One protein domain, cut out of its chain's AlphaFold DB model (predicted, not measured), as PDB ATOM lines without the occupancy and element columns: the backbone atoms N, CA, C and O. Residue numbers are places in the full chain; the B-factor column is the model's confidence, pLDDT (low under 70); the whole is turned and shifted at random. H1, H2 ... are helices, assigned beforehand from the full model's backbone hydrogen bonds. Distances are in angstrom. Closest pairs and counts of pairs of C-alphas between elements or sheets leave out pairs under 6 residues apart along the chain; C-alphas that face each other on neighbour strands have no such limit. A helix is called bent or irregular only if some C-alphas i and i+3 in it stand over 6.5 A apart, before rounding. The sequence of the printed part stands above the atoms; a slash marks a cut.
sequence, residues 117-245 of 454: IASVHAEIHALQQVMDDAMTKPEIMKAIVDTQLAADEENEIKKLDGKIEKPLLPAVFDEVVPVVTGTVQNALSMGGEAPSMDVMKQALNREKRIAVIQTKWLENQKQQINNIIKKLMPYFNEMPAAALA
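Overview. This is residues 117 to 245 of the 454 residues of an uncharacterized protein of Proteus vulgaris (UniProt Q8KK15). One long helix, H5, makes the length of the domain, and H6 continues along nearly the same course beyond its last residue; H1 runs back alongside the later part of H5, H2 crosses H5 near its middle, and H3 crosses it near its beginning, with little H4 at a corner beyond H3. Residues 157 to 163, of which 157 to 159 belong to H2, stick out to one side of H5, and residues 237 to 245 of H6 stick out at one end of the long axis. The printed part has 129 residues with six named helices, H1 to H6 in order, and no named strand, and its class is all helix. It is extended, with a radius of gyration of the C-alphas of 22.4 A, and spans 79 by 40 by 20 A, only just flat.

Along the chain. Find C-alpha 117 at (100.772, 140.726, 107.294); from there H1 runs through residues 117 to 136, 28.4 A long. After one residue, H2 takes residues 138 to 159, 31.3 A. H3 is residues 170 to 181, irregular but only just: C-alphas 175 and 178 are 6.8 A apart. H4 is residues 184 to 189. Look next at C-alpha 197, at (113.358, 143.520, 162.037), where H5 begins; it runs 49.2 A to residue 230. H6, residues 233 to 245, is 18.5 A long and ends at C-alpha 245, (91.239, 154.857, 93.803).

Arrangement. Start from H5, the hub, which touches three helices. H1 touches residues 218 to 229 of H5 at a shallow tilt of 15 degrees, opposite ways; the closest C-alphas, of Ile 124 and Ile 225, are 6.0 A apart. H2, with residues 141 to 149, touches H5 about perpendicular at 74 degrees, closest at the C-alphas of Val 145 and Ile 210, 6.3 A. H3 touches residues 200 to 204 of H5 about perpendicular at 87 degrees, closest at the C-alphas of Phe 173 and Ala 203, 6.1 A. H1 and H2 touch only at the corner, with the C-alphas of Ala 134 and Met 141 closest at 5.1 A. H3 and H4 also touch only at the corner, with those of Val 179 and Ala 187 closest at 5.0 A. H5 and H6 meet only through their link, while H2 and H3 are apart. In H1, H2, H4 and H5 every O i to N i+4 pair is within hydrogen-bond range; in H3 it is 4 of 8 and in H6 6 of 9.

Size, cuts and confidence. The two C-alphas farthest apart, of Glu 193 and Ala 245, are 80.2 A apart. The printed part has no cut, and no link is long. The mean pLDDT of the printed part is 73.2; look for values under 70 at residues 156 to 198 and residue 200.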
ATOM      1  N   ILE A 117     101.647 140.869 106.121       90.25
ATOM      2  CA  ILE A 117     100.772 140.726 107.294       90.25
ATOM      3  C   ILE A 117     101.172 139.502 108.133       90.25
ATOM      4  O   ILE A 117     101.240 139.587 109.360       90.25
ATOM      5  N   ALA A 118     101.491 138.373 107.491       91.81
ATOM      6  CA  ALA A 118     101.964 137.175 108.180       91.81
ATOM      7  C   ALA A 118     103.289 137.418 108.922       91.81
ATOM      8  O   ALA A 118     103.456 136.924 110.037       91.81
ATOM      9  N   SER A 119     104.201 138.217 108.358       90.88
ATOM     10  CA  SER A 119     105.456 138.583 109.028       90.88
ATOM     11  C   SER A 119     105.222 139.413 110.297       90.88
ATOM     12  O   SER A 119     105.842 139.149 111.327       90.88
ATOM     13  N   VAL A 120     104.255 140.339 110.274       87.38
ATOM     14  CA  VAL A 120     103.868 141.125 111.457       87.38
ATOM     15  C   VAL A 120     103.202 140.233 112.509       87.38
ATOM     16  O   VAL A 120     103.492 140.351 113.699       87.38
ATOM     17  N   HIS A 121     102.357 139.281 112.097       84.25
ATOM     18  CA  HIS A 121     101.799 138.282 113.014       84.25
ATOM     19  C   HIS A 121     102.871 137.387 113.646       84.25
ATOM     20  O   HIS A 121     102.767 137.070 114.832       84.25
ATOM     21  N   ALA A 122     103.906 137.010 112.894       91.19
ATOM     22  CA  ALA A 122     105.030 136.247 113.425       91.19
ATOM     23  C   ALA A 122     105.812 137.041 114.489       91.19
ATOM     24  O   ALA A 122     106.175 136.470 115.517       91.19
ATOM     25  N   GLU A 123     106.003 138.354 114.297       88.38
ATOM     26  CA  GLU A 123     106.611 139.252 115.299       88.38
ATOM     27  C   GLU A 123     105.783 139.275 116.602       88.38
ATOM     28  O   GLU A 123     106.333 139.139 117.697       88.38
ATOM     29  N   ILE A 124     104.450 139.365 116.492       79.31
ATOM     30  CA  ILE A 124     103.534 139.316 117.647       79.31
ATOM     31  C   ILE A 124     103.636 137.970 118.372       79.31
ATOM     32  O   ILE A 124     103.764 137.944 119.597       79.31
ATOM     33  N   HIS A 125     103.591 136.858 117.633       83.06
ATOM     34  CA  HIS A 125     103.661 135.518 118.216       83.06
ATOM     35  C   HIS A 125     104.995 135.283 118.934       83.06
ATOM     36  O   HIS A 125     105.013 134.706 120.017       83.06
ATOM     37  N   ALA A 126     106.109 135.759 118.373       88.38
ATOM     38  CA  ALA A 126     107.416 135.652 119.015       88.38
ATOM     39  C   ALA A 126     107.447 136.368 120.379       88.38
ATOM     40  O   ALA A 126     107.935 135.799 121.354       88.38
ATOM     41  N   LEU A 127     106.876 137.574 120.481       83.62
ATOM     42  CA  LEU A 127     106.786 138.295 121.758       83.62
ATOM     43  C   LEU A 127     105.840 137.624 122.757       83.62
ATOM     44  O   LEU A 127     106.151 137.556 123.945       83.62
ATOM     45  N   GLN A 128     104.703 137.104 122.289       77.50
ATOM     46  CA  GLN A 128     103.787 136.335 123.134       77.50
ATOM     47  C   GLN A 128     104.468 135.083 123.689       77.50
ATOM     48  O   GLN A 128     104.379 134.823 124.882       77.50
ATOM     49  N   GLN A 129     105.230 134.372 122.859       86.12
ATOM     50  CA  GLN A 129     105.972 133.194 123.285       86.12
ATOM     51  C   GLN A 129     107.053 133.535 124.321       86.12
ATOM     52  O   GLN A 129     107.186 132.817 125.305       86.12
ATOM     53  N   VAL A 130     107.780 134.648 124.158       86.25
ATOM     54  CA  VAL A 130     108.737 135.130 125.174       86.25
ATOM     55  C   VAL A 130     108.031 135.446 126.497       86.25
ATOM     56  O   VAL A 130     108.552 135.123 127.567       86.25
ATOM     57  N   MET A 131     106.843 136.054 126.438       80.88
ATOM     58  CA  MET A 131     106.019 136.330 127.615       80.88
ATOM     59  C   MET A 131     105.571 135.040 128.314       80.88
ATOM     60  O   MET A 131     105.742 134.909 129.528       80.88
ATOM     61  N   ASP A 132     105.057 134.077 127.553       79.81
ATOM     62  CA  ASP A 132     104.589 132.789 128.066       79.81
ATOM     63  C   ASP A 132     105.744 131.955 128.638       79.81
ATOM     64  O   ASP A 132     105.622 131.373 129.720       79.81
ATOM     65  N   ASP A 133     106.899 131.936 127.969       85.12
ATOM     66  CA  ASP A 133     108.108 131.260 128.444       85.12
ATOM     67  C   ASP A 133     108.604 131.860 129.767       85.12
ATOM     68  O   ASP A 133     108.940 131.112 130.687       85.12
ATOM     69  N   ALA A 134     108.605 133.189 129.914       82.50
ATOM     70  CA  ALA A 134     108.996 133.843 131.164       82.50
ATOM     71  C   ALA A 134     108.013 133.564 132.317       82.50
ATOM     72  O   ALA A 134     108.432 133.448 133.465       82.50
ATOM     73  N   MET A 135     106.713 133.428 132.028       75.69
ATOM     74  CA  MET A 135     105.689 133.123 133.038       75.69
ATOM     75  C   MET A 135     105.661 131.646 133.444       75.69
ATOM     76  O   MET A 135     105.344 131.326 134.589       75.69
ATOM     77  N   THR A 136     105.993 130.738 132.526       79.12
ATOM     78  CA  THR A 136     105.962 129.287 132.772       79.12
ATOM     79  C   THR A 136     107.281 128.732 133.305       79.12
ATOM     80  O   THR A 136     107.267 127.715 134.000       79.12
ATOM     81  N   LYS A 137     108.419 129.387 133.026       84.38
ATOM     82  CA  LYS A 137     109.757 128.967 133.474       84.38
ATOM     83  C   LYS A 137     110.317 129.956 134.510       84.38
ATOM     84  O   LYS A 137     110.830 131.011 134.130       84.38
ATOM     85  N   PRO A 138     110.321 129.599 135.811       75.44
ATOM     86  CA  PRO A 138     110.794 130.479 136.884       75.44
ATOM     87  C   PRO A 138     112.238 130.971 136.710       75.44
ATOM     88  O   PRO A 138     112.575 132.054 137.177       75.44
ATOM     89  N   GLU A 139     113.096 130.202 136.035       81.31
ATOM     90  CA  GLU A 139     114.504 130.552 135.806       81.31
ATOM     91  C   GLU A 139     114.675 131.748 134.861       81.31
ATOM     92  O   GLU A 139     115.524 132.605 135.099       81.31
ATOM     93  N   ILE A 140     113.829 131.854 133.831       79.12
ATOM     94  CA  ILE A 140     113.879 132.958 132.862       79.12
ATOM     95  C   ILE A 140     113.435 134.256 133.539       79.12
ATOM     96  O   ILE A 140     114.097 135.284 133.400       79.12
ATOM     97  N   MET A 141     112.363 134.206 134.339       78.69
ATOM     98  CA  MET A 141     111.903 135.376 135.090       78.69
ATOM     99  C   MET A 141     112.929 135.833 136.124       78.69
ATOM    100  O   MET A 141     113.154 137.032 136.269       78.69
ATOM    101  N   LYS A 142     113.583 134.889 136.816       80.69
ATOM    102  CA  LYS A 142     114.671 135.197 137.752       80.69
ATOM    103  C   LYS A 142     115.834 135.891 137.044       80.69
ATOM    104  O   LYS A 142     116.239 136.953 137.492       80.69
ATOM    105  N   ALA A 143     116.280 135.388 135.892       83.19
ATOM    106  CA  ALA A 143     117.350 136.024 135.120       83.19
ATOM    107  C   ALA A 143     117.000 137.458 134.669       83.19
ATOM    108  O   ALA A 143     117.840 138.357 134.749       83.19
ATOM    109  N   ILE A 144     115.756 137.697 134.232       81.00
ATOM    110  CA  ILE A 144     115.269 139.038 133.859       81.00
ATOM    111  C   ILE A 144     115.263 139.969 135.079       81.00
ATOM    112  O   ILE A 144     115.744 141.102 135.002       81.00
ATOM    113  N   VAL A 145     114.737 139.487 136.207       81.69
ATOM    114  CA  VAL A 145     114.665 140.232 137.468       81.69
ATOM    115  C   VAL A 145     116.059 140.572 137.991       81.69
ATOM    116  O   VAL A 145     116.293 141.722 138.350       81.69
ATOM    117  N   ASP A 146     116.988 139.619 137.985       80.88
ATOM    118  CA  ASP A 146     118.358 139.809 138.464       80.88
ATOM    119  C   ASP A 146     119.126 140.811 137.592       80.88
ATOM    120  O   ASP A 146     119.817 141.687 138.112       80.88
ATOM    121  N   THR A 147     118.948 140.744 136.267       83.69
ATOM    122  CA  THR A 147     119.563 141.700 135.331       83.69
ATOM    123  C   THR A 147     119.056 143.122 135.579       83.69
ATOM    124  O   THR A 147     119.844 144.069 135.612       83.69
ATOM    125  N   GLN A 148     117.746 143.287 135.787       80.56
ATOM    126  CA  GLN A 148     117.155 144.604 136.023       80.56
ATOM    127  C   GLN A 148     117.464 145.142 137.427       80.56
ATOM    128  O   GLN A 148     117.712 146.337 137.567       80.56
ATOM    129  N   LEU A 149     117.507 144.282 138.452       79.25
ATOM    130  CA  LEU A 149     117.939 144.652 139.805       79.25
ATOM    131  C   LEU A 149     119.382 145.162 139.803       79.25
ATOM    132  O   LEU A 149     119.641 146.217 140.370       79.25
ATOM    133  N   ALA A 150     120.298 144.465 139.123       79.75
ATOM    134  CA  ALA A 150     121.690 144.895 139.008       79.75
ATOM    135  C   ALA A 150     121.816 146.258 138.302       79.75
ATOM    136  O   ALA A 150     122.572 147.122 138.749       79.75
ATOM    137  N   ALA A 151     121.040 146.484 137.235       78.69
ATOM    138  CA  ALA A 151     121.012 147.766 136.532       78.69
ATOM    139  C   ALA A 151     120.426 148.904 137.390       78.69
ATOM    140  O   ALA A 151     120.926 150.031 137.359       78.69
ATOM    141  N   ASP A 152     119.374 148.629 138.164       75.81
ATOM    142  CA  ASP A 152     118.757 149.602 139.071       75.81
ATOM    143  C   ASP A 152     119.703 149.953 140.234       75.81
ATOM    144  O   ASP A 152     119.852 151.131 140.561       75.81
ATOM    145  N   GLU A 153     120.410 148.969 140.799       71.81
ATOM    146  CA  GLU A 153     121.441 149.173 141.824       71.81
ATOM    147  C   GLU A 153     122.620 150.002 141.293       71.81
ATOM    148  O   GLU A 153     123.050 150.953 141.945       71.81
ATOM    149  N   GLU A 154     123.108 149.721 140.080       72.31
ATOM    150  CA  GLU A 154     124.177 150.508 139.452       72.31
ATOM    151  C   GLU A 154     123.745 151.967 139.206       72.31
ATOM    152  O   GLU A 154     124.517 152.910 139.412       72.31
ATOM    153  N   ASN A 155     122.487 152.174 138.813       72.31
ATOM    154  CA  ASN A 155     121.909 153.504 138.632       72.31
ATOM    155  C   ASN A 155     121.677 154.243 139.962       72.31
ATOM    156  O   ASN A 155     121.829 155.467 140.004       72.31
ATOM    157  N   GLU A 156     121.333 153.543 141.048       67.75
ATOM    158  CA  GLU A 156     121.238 154.116 142.400       67.75
ATOM    159  C   GLU A 156     122.627 154.525 142.924       67.75
ATOM    160  O   GLU A 156     122.782 155.645 143.415       67.75
ATOM    161  N   ILE A 157     123.657 153.692 142.726       65.62
ATOM    162  CA  ILE A 157     125.052 153.993 143.106       65.62
ATOM    163  C   ILE A 157     125.562 155.252 142.390       65.62
ATOM    164  O   ILE A 157     126.189 156.107 143.021       65.62
ATOM    165  N   LYS A 158     125.250 155.403 141.096       67.19
ATOM    166  CA  LYS A 158     125.609 156.594 140.304       67.19
ATOM    167  C   LYS A 158     124.877 157.866 140.747       67.19
ATOM    168  O   LYS A 158     125.402 158.956 140.549       67.19
ATOM    169  N   LYS A 159     123.677 157.755 141.328       64.31
ATOM    170  CA  LYS A 159     122.868 158.906 141.777       64.31
ATOM    171  C   LYS A 159     123.168 159.366 143.206       64.31
ATOM    172  O   LYS A 159     122.867 160.511 143.530       64.31
ATOM    173  N   LEU A 160     123.717 158.497 144.055       58.62
ATOM    174  CA  LEU A 160     123.875 158.725 145.503       58.62
ATOM    175  C   LEU A 160     125.324 158.969 145.961       58.62
ATOM    176  O   LEU A 160     125.604 158.871 147.156       58.62
ATOM    177  N   ASP A 161     126.244 159.287 145.044       54.22
ATOM    178  CA  ASP A 161     127.646 159.629 145.362       54.22
ATOM    179  C   ASP A 161     128.308 158.608 146.321       54.22
ATOM    180  O   ASP A 161     128.998 158.938 147.287       54.22
ATOM    181  N   GLY A 162     128.045 157.316 146.082       54.34
ATOM    182  CA  GLY A 162     128.712 156.203 146.764       54.34
ATOM    183  C   GLY A 162     128.297 155.918 148.217       54.34
ATOM    184  O   GLY A 162     128.931 155.077 148.855       54.34
ATOM    185  N   LYS A 163     127.249 156.553 148.765       47.72
ATOM    186  CA  LYS A 163     126.745 156.251 150.122       47.72
ATOM    187  C   LYS A 163     125.512 155.348 150.088       47.72
ATOM    188  O   LYS A 163     124.391 155.819 150.253       47.72
ATOM    189  N   ILE A 164     125.717 154.045 149.911       52.44
ATOM    190  CA  ILE A 164     124.663 153.035 150.092       52.44
ATOM    191  C   ILE A 164     125.166 151.977 151.083       52.44
ATOM    192  O   ILE A 164     126.312 151.529 150.990       52.44
ATOM    193  N   GLU A 165     124.329 151.603 152.056       53.56
ATOM    194  CA  GLU A 165     124.560 150.428 152.904       53.56
ATOM    195  C   GLU A 165     124.687 149.187 152.016       53.56
ATOM    196  O   GLU A 165     123.841 148.945 151.155       53.56
ATOM    197  N   LYS A 166     125.758 148.405 152.197       55.94
ATOM    198  CA  LYS A 166     125.991 147.204 151.387       55.94
ATOM    199  C   LYS A 166     124.775 146.272 151.485       55.94
ATOM    200  O   LYS A 166     124.417 145.905 152.607       55.94
ATOM    201  N   PRO A 167     124.169 145.865 150.356       57.25
ATOM    202  CA  PRO A 167     123.081 144.902 150.381       57.25
ATOM    203  C   PRO A 167     123.565 143.586 151.006       57.25
ATOM    204  O   PRO A 167     124.720 143.183 150.831       57.25
ATOM    205  N   LEU A 168     122.686 142.933 151.770       58.97
ATOM    206  CA  LEU A 168     122.955 141.622 152.363       58.97
ATOM    207  C   LEU A 168     123.261 140.580 151.272       58.97
ATOM    208  O   LEU A 168     122.831 140.696 150.122       58.97
ATOM    209  N   LEU A 169     124.015 139.543 151.632       59.88
ATOM    210  CA  LEU A 169     124.358 138.463 150.707       59.88
ATOM    211  C   LEU A 169     123.089 137.693 150.277       59.88
ATOM    212  O   LEU A 169     122.220 137.468 151.120       59.88
ATOM    213  N   PRO A 170     122.991 137.226 149.017       58.97
ATOM    214  CA  PRO A 170     121.824 136.497 148.497       58.97
ATOM    215  C   PRO A 170     121.371 135.320 149.374       58.97
ATOM    216  O   PRO A 170     120.179 135.151 149.600       58.97
ATOM    217  N   ALA A 171     122.322 134.583 149.961       58.94
ATOM    218  CA  ALA A 171     122.049 133.455 150.855       58.94
ATOM    219  C   ALA A 171     121.246 133.841 152.113       58.94
ATOM    220  O   ALA A 171     120.457 133.044 152.605       58.94
ATOM    221  N   VAL A 172     121.405 135.074 152.611       59.03
ATOM    222  CA  VAL A 172     120.674 135.584 153.785       59.03
ATOM    223  C   VAL A 172     119.233 135.947 153.416       59.03
ATOM    224  O   VAL A 172     118.343 135.892 154.258       59.03
ATOM    225  N   PHE A 173     118.974 136.305 152.156       59.66
ATOM    226  CA  PHE A 173     117.617 136.569 151.682       59.66
ATOM    227  C   PHE A 173     116.830 135.273 151.472       59.66
ATOM    228  O   PHE A 173     115.694 135.194 151.930       59.66
ATOM    229  N   ASP A 174     117.434 134.249 150.864       61.38
ATOM    230  CA  ASP A 174     116.761 132.971 150.577       61.38
ATOM    231  C   ASP A 174     116.266 132.246 151.847       61.38
ATOM    232  O   ASP A 174     115.235 131.574 151.809       61.38
ATOM    233  N   GLU A 175     116.937 132.428 152.990       60.94
ATOM    234  CA  GLU A 175     116.496 131.890 154.290       60.94
ATOM    235  C   GLU A 175     115.321 132.671 154.908       60.94
ATOM    236  O   GLU A 175     114.493 132.096 155.617       60.94
ATOM    237  N   VAL A 176     115.219 133.978 154.639       60.09
ATOM    238  CA  VAL A 176     114.268 134.890 155.302       60.09
ATOM    239  C   VAL A 176     112.998 135.112 154.470       60.09
ATOM    240  O   VAL A 176     111.927 135.349 155.030       60.09
ATOM    241  N   VAL A 177     113.073 134.990 153.142       62.06
ATOM    242  CA  VAL A 177     111.931 135.160 152.221       62.06
ATOM    243  C   VAL A 177     110.730 134.262 152.575       62.06
ATOM    244  O   VAL A 177     109.638 134.813 152.711       62.06
ATOM    245  N   PRO A 178     110.872 132.945 152.843       62.91
ATOM    246  CA  PRO A 178     109.737 132.077 153.194       62.91
ATOM    247  C   PRO A 178     109.006 132.498 154.480       62.91
ATOM    248  O   PRO A 178     107.812 132.235 154.639       62.91
ATOM    249  N   VAL A 179     109.723 133.163 155.394       63.12
ATOM    250  CA  VAL A 179     109.200 133.693 156.662       63.12
ATOM    251  C   VAL A 179     108.429 134.997 156.433       63.12
ATOM    252  O   VAL A 179     107.417 135.236 157.087       63.12
ATOM    253  N   VAL A 180     108.881 135.826 155.486       56.97
ATOM    254  CA  VAL A 180     108.282 137.130 155.145       56.97
ATOM    255  C   VAL A 180     107.072 136.991 154.213       56.97
ATOM    256  O   VAL A 180     106.130 137.776 154.320       56.97
ATOM    257  N   THR A 181     107.069 136.003 153.314       59.09
ATOM    258  CA  THR A 181     105.979 135.763 152.349       59.09
ATOM    259  C   THR A 181     104.961 134.713 152.816       59.09
ATOM    260  O   THR A 181     103.929 134.531 152.170       59.09
ATOM    261  N   GLY A 182     105.243 133.996 153.909       61.12
ATOM    262  CA  GLY A 182     104.383 132.959 154.486       61.12
ATOM    263  C   GLY A 182     103.322 133.483 155.465       61.12
ATOM    264  O   GLY A 182     103.251 134.665 155.790       61.12
ATOM    265  N   THR A 183     102.475 132.585 155.974       55.94
ATOM    266  CA  THR A 183     101.561 132.905 157.084       55.94
ATOM    267  C   THR A 183     102.337 132.980 158.404       55.94
ATOM    268  O   THR A 183     103.361 132.318 158.568       55.94
ATOM    269  N   VAL A 184     101.829 133.730 159.391       53.50
ATOM    270  CA  VAL A 184     102.442 133.876 160.736       53.50
ATOM    271  C   VAL A 184     102.768 132.515 161.387       53.50
ATOM    272  O   VAL A 184     103.692 132.393 162.183       53.50
ATOM    273  N   GLN A 185     102.054 131.459 160.998       51.16
ATOM    274  CA  GLN A 185     102.233 130.088 161.471       51.16
ATOM    275  C   GLN A 185     103.491 129.388 160.909       51.16
ATOM    276  O   GLN A 185     104.101 128.575 161.605       51.16
ATOM    277  N   ASN A 186     103.938 129.748 159.700       55.38
ATOM    278  CA  ASN A 186     105.215 129.293 159.128       55.38
ATOM    279  C   ASN A 186     106.411 129.985 159.805       55.38
ATOM    280  O   ASN A 186     107.443 129.362 160.028       55.38
ATOM    281  N   ALA A 187     106.246 131.248 160.207       52.47
ATOM    282  CA  ALA A 187     107.271 131.992 160.938       52.47
ATOM    283  C   ALA A 187     107.504 131.454 162.363       52.47
ATOM    284  O   ALA A 187     108.614 131.530 162.877       52.47
ATOM    285  N   LEU A 188     106.472 130.877 162.989       52.47
ATOM    286  CA  LEU A 188     106.546 130.292 164.336       52.47
ATOM    287  C   LEU A 188     107.048 128.835 164.358       52.47
ATOM    288  O   LEU A 188     107.406 128.336 165.422       52.47
ATOM    289  N   SER A 189     107.054 128.140 163.216       55.44
ATOM    290  CA  SER A 189     107.479 126.732 163.107       55.44
ATOM    291  C   SER A 189     108.961 126.554 162.749       55.44
ATOM    292  O   SER A 189     109.510 125.475 162.971       55.44
ATOM    293  N   MET A 190     109.641 127.607 162.281       53.28
ATOM    294  CA  MET A 190     111.106 127.666 162.211       53.28
ATOM    295  C   MET A 190     111.668 128.032 163.593       53.28
ATOM    296  O   MET A 190     111.795 129.200 163.941       53.28
ATOM    297  N   GLY A 191     111.959 127.030 164.423       46.50
ATOM    298  CA  GLY A 191     112.463 127.206 165.793       46.50
ATOM    299  C   GLY A 191     113.916 127.701 165.891       46.50
ATOM    300  O   GLY A 191     114.771 126.958 166.366       46.50
ATOM    301  N   GLY A 192     114.193 128.942 165.481       55.22
ATOM    302  CA  GLY A 192     115.494 129.619 165.616       55.22
ATOM    303  C   GLY A 192     115.374 131.085 166.058       55.22
ATOM    304  O   GLY A 192     114.268 131.624 166.118       55.22
ATOM    305  N   GLU A 193     116.507 131.723 166.396       52.75
ATOM    306  CA  GLU A 193     116.588 133.164 166.709       52.75
ATOM    307  C   GLU A 193     115.902 133.979 165.604       52.75
ATOM    308  O   GLU A 193     116.257 133.874 164.430       52.75
ATOM    309  N   ALA A 194     114.890 134.770 165.969       55.47
ATOM    310  CA  ALA A 194     114.131 135.554 165.003       55.47
ATOM    311  C   ALA A 194     115.073 136.514 164.243       55.47
ATOM    312  O   ALA A 194     115.822 137.254 164.892       55.47
ATOM    313  N   PRO A 195     115.046 136.546 162.896       59.91
ATOM    314  CA  PRO A 195     115.853 137.495 162.138       59.91
ATOM    315  C   PRO A 195     115.487 138.927 162.547       59.91
ATOM    316  O   PRO A 195     114.318 139.240 162.786       59.91
ATOM    317  N   SER A 196     116.488 139.809 162.645       64.19
ATOM    318  CA  SER A 196     116.276 141.208 163.040       64.19
ATOM    319  C   SER A 196     115.224 141.884 162.148       64.19
ATOM    320  O   SER A 196     115.191 141.668 160.932       64.19
ATOM    321  N   MET A 197     114.398 142.753 162.738       63.97
ATOM    322  CA  MET A 197     113.358 143.520 162.037       63.97
ATOM    323  C   MET A 197     113.889 144.278 160.811       63.97
ATOM    324  O   MET A 197     113.148 144.487 159.851       63.97
ATOM    325  N   ASP A 198     115.163 144.674 160.814       69.00
ATOM    326  CA  ASP A 198     115.788 145.371 159.689       69.00
ATOM    327  C   ASP A 198     116.095 144.431 158.513       69.00
ATOM    328  O   ASP A 198     115.880 144.808 157.361       69.00
ATOM    329  N   VAL A 199     116.477 143.178 158.783       70.56
ATOM    330  CA  VAL A 199     116.679 142.137 157.756       70.56
ATOM    331  C   VAL A 199     115.343 141.773 157.106       70.56
ATOM    332  O   VAL A 199     115.251 141.706 155.881       70.56
ATOM    333  N   MET A 200     114.274 141.637 157.901       67.50
ATOM    334  CA  MET A 200     112.920 141.429 157.370       67.50
ATOM    335  C   MET A 200     112.438 142.604 156.510       67.50
ATOM    336  O   MET A 200     111.877 142.385 155.437       67.50
ATOM    337  N   LYS A 201     112.670 143.855 156.934       71.12
ATOM    338  CA  LYS A 201     112.325 145.043 156.132       71.12
ATOM    339  C   LYS A 201     113.094 145.085 154.812       71.12
ATOM    340  O   LYS A 201     112.505 145.418 153.783       71.12
ATOM    341  N   GLN A 202     114.385 144.752 154.822       73.19
ATOM    342  CA  GLN A 202     115.197 144.692 153.604       73.19
ATOM    343  C   GLN A 202     114.722 143.574 152.662       73.19
ATOM    344  O   GLN A 202     114.588 143.818 151.463       73.19
ATOM    345  N   ALA A 203     114.385 142.391 153.189       71.25
ATOM    346  CA  ALA A 203     113.836 141.281 152.404       71.25
ATOM    347  C   ALA A 203     112.468 141.622 151.789       71.25
ATOM    348  O   ALA A 203     112.267 141.434 150.591       71.25
ATOM    349  N   LEU A 204     111.559 142.224 152.565       73.25
ATOM    350  CA  LEU A 204     110.256 142.684 152.076       73.25
ATOM    351  C   LEU A 204     110.394 143.757 150.983       73.25
ATOM    352  O   LEU A 204     109.673 143.732 149.987       73.25
ATOM    353  N   ASN A 205     111.325 144.702 151.149       77.31
ATOM    354  CA  ASN A 205     111.594 145.728 150.141       77.31
ATOM    355  C   ASN A 205     112.164 145.131 148.849       77.31
ATOM    356  O   ASN A 205     111.801 145.592 147.766       77.31
ATOM    357  N   ARG A 206     113.019 144.105 148.947       77.62
ATOM    358  CA  ARG A 206     113.541 143.371 147.788       77.62
ATOM    359  C   ARG A 206     112.428 142.622 147.056       77.62
ATOM    360  O   ARG A 206     112.289 142.815 145.855       77.62
ATOM    361  N   GLU A 207     111.586 141.870 147.761       74.94
ATOM    362  CA  GLU A 207     110.418 141.183 147.176       74.94
ATOM    363  C   GLU A 207     109.453 142.164 146.496       74.94
ATOM    364  O   GLU A 207     109.019 141.960 145.361       74.94
ATOM    365  N   LYS A 208     109.189 143.312 147.131       78.75
ATOM    366  CA  LYS A 208     108.395 144.382 146.518       78.75
ATOM    367  C   LYS A 208     109.052 144.931 145.245       78.75
ATOM    368  O   LYS A 208     108.348 145.181 144.268       78.75
ATOM    369  N   ARG A 209     110.378 145.132 145.233       78.62
ATOM    370  CA  ARG A 209     111.131 145.562 144.036       78.62
ATOM    371  C   ARG A 209     111.043 144.517 142.923       78.62
ATOM    372  O   ARG A 209     110.757 144.891 141.790       78.62
ATOM    373  N   ILE A 210     111.196 143.233 143.252       82.38
ATOM    374  CA  ILE A 210     111.042 142.113 142.313       82.38
ATOM    375  C   ILE A 210     109.652 142.154 141.672       82.38
ATOM    376  O   ILE A 210     109.553 142.236 140.451       82.38
ATOM    377  N   ALA A 211     108.581 142.204 142.467       78.12
ATOM    378  CA  ALA A 211     107.212 142.267 141.949       78.12
ATOM    379  C   ALA A 211     106.965 143.490 141.038       78.12
ATOM    380  O   ALA A 211     106.287 143.391 140.010       78.12
ATOM    381  N   VAL A 212     107.548 144.651 141.371       83.44
ATOM    382  CA  VAL A 212     107.475 145.863 140.533       83.44
ATOM    383  C   VAL A 212     108.216 145.677 139.208       83.44
ATOM    384  O   VAL A 212     107.689 146.069 138.168       83.44
ATOM    385  N   ILE A 213     109.410 145.078 139.217       82.75
ATOM    386  CA  ILE A 213     110.181 144.778 137.999       82.75
ATOM    387  C   ILE A 213     109.401 143.823 137.098       82.75
ATOM    388  O   ILE A 213     109.270 144.082 135.902       82.75
ATOM    389  N   GLN A 214     108.824 142.767 137.673       81.00
ATOM    390  CA  GLN A 214     108.007 141.808 136.934       81.00
ATOM    391  C   GLN A 214     106.803 142.487 136.266       81.00
ATOM    392  O   GLN A 214     106.556 142.285 135.077       81.00
ATOM    393  N   THR A 215     106.100 143.350 137.004       77.12
ATOM    394  CA  THR A 215     104.954 144.113 136.483       77.12
ATOM    395  C   THR A 215     105.376 145.059 135.358       77.12
ATOM    396  O   THR A 215     104.765 145.046 134.292       77.12
ATOM    397  N   LYS A 216     106.455 145.832 135.547       84.62
ATOM    398  CA  LYS A 216     106.985 146.750 134.524       84.62
ATOM    399  C   LYS A 216     107.412 146.022 133.255       84.62
ATOM    400  O   LYS A 216     107.185 146.520 132.156       84.62
ATOM    401  N   TRP A 217     108.035 144.855 133.397       85.12
ATOM    402  CA  TRP A 217     108.434 144.044 132.254       85.12
ATOM    403  C   TRP A 217     107.211 143.567 131.461       85.12
ATOM    404  O   TRP A 217     107.172 143.764 130.248       85.12
ATOM    405  N   LEU A 218     106.182 143.040 132.139       75.25
ATOM    406  CA  LEU A 218     104.920 142.638 131.502       75.25
ATOM    407  C   LEU A 218     104.214 143.818 130.819       75.25
ATOM    408  O   LEU A 218     103.735 143.689 129.693       75.25
ATOM    409  N   GLU A 219     104.171 144.982 131.471       75.31
ATOM    410  CA  GLU A 219     103.622 146.205 130.883       75.31
ATOM    411  C   GLU A 219     104.391 146.629 129.627       75.31
ATOM    412  O   GLU A 219     103.764 146.963 128.621       75.31
ATOM    413  N   ASN A 220     105.726 146.561 129.644       83.81
ATOM    414  CA  ASN A 220     106.563 146.871 128.487       83.81
ATOM    415  C   ASN A 220     106.329 145.882 127.331       83.81
ATOM    416  O   ASN A 220     106.119 146.310 126.198       83.81
ATOM    417  N   GLN A 221     106.278 144.574 127.603       77.94
ATOM    418  CA  GLN A 221     105.952 143.561 126.587       77.94
ATOM    419  C   GLN A 221     104.562 143.800 125.981       77.94
ATOM    420  O   GLN A 221     104.393 143.818 124.761       77.94
ATOM    421  N   LYS A 222     103.564 144.096 126.822       72.56
ATOM    422  CA  LYS A 222     102.214 144.463 126.374       72.56
ATOM    423  C   LYS A 222     102.217 145.725 125.505       72.56
ATOM    424  O   LYS A 222     101.491 145.787 124.513       72.56
ATOM    425  N   GLN A 223     103.013 146.737 125.853       76.56
ATOM    426  CA  GLN A 223     103.169 147.947 125.040       76.56
ATOM    427  C   GLN A 223     103.824 147.649 123.686       76.56
ATOM    428  O   GLN A 223     103.347 148.154 122.670       76.56
ATOM    429  N   GLN A 224     104.856 146.803 123.646       79.81
ATOM    430  CA  GLN A 224     105.503 146.377 122.401       79.81
ATOM    431  C   GLN A 224     104.525 145.640 121.480       79.81
ATOM    432  O   GLN A 224     104.398 146.015 120.313       79.81
ATOM    433  N   ILE A 225     103.753 144.687 122.015       73.06
ATOM    434  CA  ILE A 225     102.694 143.990 121.268       73.06
ATOM    435  C   ILE A 225     101.674 144.992 120.716       73.06
ATOM    436  O   ILE A 225     101.364 144.961 119.528       73.06
ATOM    437  N   ASN A 226     101.186 145.924 121.541       71.38
ATOM    438  CA  ASN A 226     100.243 146.951 121.090       71.38
ATOM    439  C   ASN A 226     100.823 147.836 119.977       71.38
ATOM    440  O   ASN A 226     100.104 148.196 119.045       71.38
ATOM    441  N   ASN A 227     102.107 148.187 120.052       78.25
ATOM    442  CA  ASN A 227     102.775 148.967 119.012       78.25
ATOM    443  C   ASN A 227     102.900 148.178 117.704       78.25
ATOM    444  O   ASN A 227     102.675 148.746 116.640       78.25
ATOM    445  N   ILE A 228     103.183 146.876 117.763       77.56
ATOM    446  CA  ILE A 228     103.236 146.018 116.570       77.56
ATOM    447  C   ILE A 228     101.837 145.810 115.977       77.56
ATOM    448  O   ILE A 228     101.677 145.899 114.765       77.56
ATOM    449  N   ILE A 229     100.800 145.640 116.804       73.88
ATOM    450  CA  ILE A 229      99.406 145.572 116.331       73.88
ATOM    451  C   ILE A 229      99.026 146.848 115.572       73.88
ATOM    452  O   ILE A 229      98.384 146.770 114.525       73.88
ATOM    453  N   LYS A 230      99.455 148.028 116.040       79.81
ATOM    454  CA  LYS A 230      99.223 149.286 115.311       79.81
ATOM    455  C   LYS A 230      99.848 149.283 113.912       79.81
ATOM    456  O   LYS A 230      99.247 149.872 113.016       79.81
ATOM    457  N   LYS A 231     100.964 148.572 113.689       83.62
ATOM    458  CA  LYS A 231     101.575 148.410 112.354       83.62
ATOM    459  C   LYS A 231     100.667 147.665 111.365       83.62
ATOM    460  O   LYS A 231     100.882 147.781 110.166       83.62
ATOM    461  N   LEU A 232      99.648 146.925 111.824       83.50
ATOM    462  CA  LEU A 232      98.678 146.257 110.941       83.50
ATOM    463  C   LEU A 232      97.623 147.220 110.377       83.50
ATOM    464  O   LEU A 232      97.096 146.985 109.290       83.50
ATOM    465  N   MET A 233      97.311 148.310 111.088       84.31
ATOM    466  CA  MET A 233      96.239 149.239 110.703       84.31
ATOM    467  C   MET A 233      96.417 149.822 109.289       84.31
ATOM    468  O   MET A 233      95.441 149.826 108.534       84.31
ATOM    469  N   PRO A 234      97.619 150.266 108.867       88.81
ATOM    470  CA  PRO A 234      97.840 150.732 107.503       88.81
ATOM    471  C   PRO A 234      97.524 149.710 106.410       88.81
ATOM    472  O   PRO A 234      96.976 150.098 105.380       88.81
ATOM    473  N   TYR A 235      97.821 148.425 106.635       90.06
ATOM    474  CA  TYR A 235      97.553 147.358 105.668       90.06
ATOM    475  C   TYR A 235      96.047 147.170 105.459       90.06
ATOM    476  O   TYR A 235      95.582 147.081 104.324       90.06
ATOM    477  N   PHE A 236      95.259 147.187 106.540       84.38
ATOM    478  CA  PHE A 236      93.798 147.110 106.439       84.38
ATOM    479  C   PHE A 236      93.181 148.367 105.818       84.38
ATOM    480  O   PHE A 236      92.228 148.266 105.047       84.38
ATOM    481  N   ASN A 237      93.744 149.544 106.100       86.44
ATOM    482  CA  ASN A 237      93.293 150.816 105.529       86.44
ATOM    483  C   ASN A 237      93.651 150.982 104.041       86.44
ATOM    484  O   ASN A 237      93.104 151.863 103.376       86.44
ATOM    485  N   GLU A 238      94.550 150.159 103.500       89.69
ATOM    486  CA  GLU A 238      94.901 150.181 102.080       89.69
ATOM    487  C   GLU A 238      93.772 149.620 101.197       89.69
ATOM    488  O   GLU A 238      93.508 150.175 100.135       89.69
ATOM    489  N   MET A 239      93.038 148.594 101.648       84.50
ATOM    490  CA  MET A 239      91.913 148.008 100.897       84.50
ATOM    491  C   MET A 239      90.817 149.022 100.518       84.50
ATOM    492  O   MET A 239      90.492 149.128  99.331       84.50
ATOM    493  N   PRO A 240      90.236 149.797 101.461       83.88
ATOM    494  CA  PRO A 240      89.265 150.823 101.100       83.88
ATOM    495  C   PRO A 240      89.900 151.940 100.262       83.88
ATOM    496  O   PRO A 240      89.232 152.488  99.389       83.88
ATOM    497  N   ALA A 241      91.184 152.256 100.467       86.44
ATOM    498  CA  ALA A 241      91.886 153.236  99.642       86.44
ATOM    499  C   ALA A 241      92.020 152.773  98.181       86.44
ATOM    500  O   ALA A 241      91.781 153.569  97.276       86.44
ATOM    501  N   ALA A 242      92.319 151.493  97.941       88.62
ATOM    502  CA  ALA A 242      92.384 150.907  96.604       88.62
ATOM    503  C   ALA A 242      91.014 150.913  95.912       88.62
ATOM    504  O   ALA A 242      90.910 151.289  94.745       88.62
ATOM    505  N   ALA A 243      89.948 150.568  96.643       84.81
ATOM    506  CA  ALA A 243      88.583 150.630  96.119       84.81
ATOM    507  C   ALA A 243      88.173 152.067  95.740       84.81
ATOM    508  O   ALA A 243      87.571 152.282  94.688       84.81
ATOM    509  N   LEU A 244      88.533 153.057  96.565       86.62
ATOM    510  CA  LEU A 244      88.297 154.469  96.258       86.62
ATOM    511  C   LEU A 244      89.093 154.922  95.031       86.62
ATOM    512  O   LEU A 244      88.510 155.552  94.149       86.62
ATOM    513  N   ALA A 245      90.372 154.551  94.940       88.38
ATOM    514  CA  ALA A 245      91.239 154.857  93.803       88.38
ATOM    515  C   ALA A 245      90.644 154.348  92.479       88.38
ATOM    516  O   ALA A 245      90.546 155.105  91.518       88.38
TER     517      ALA A 245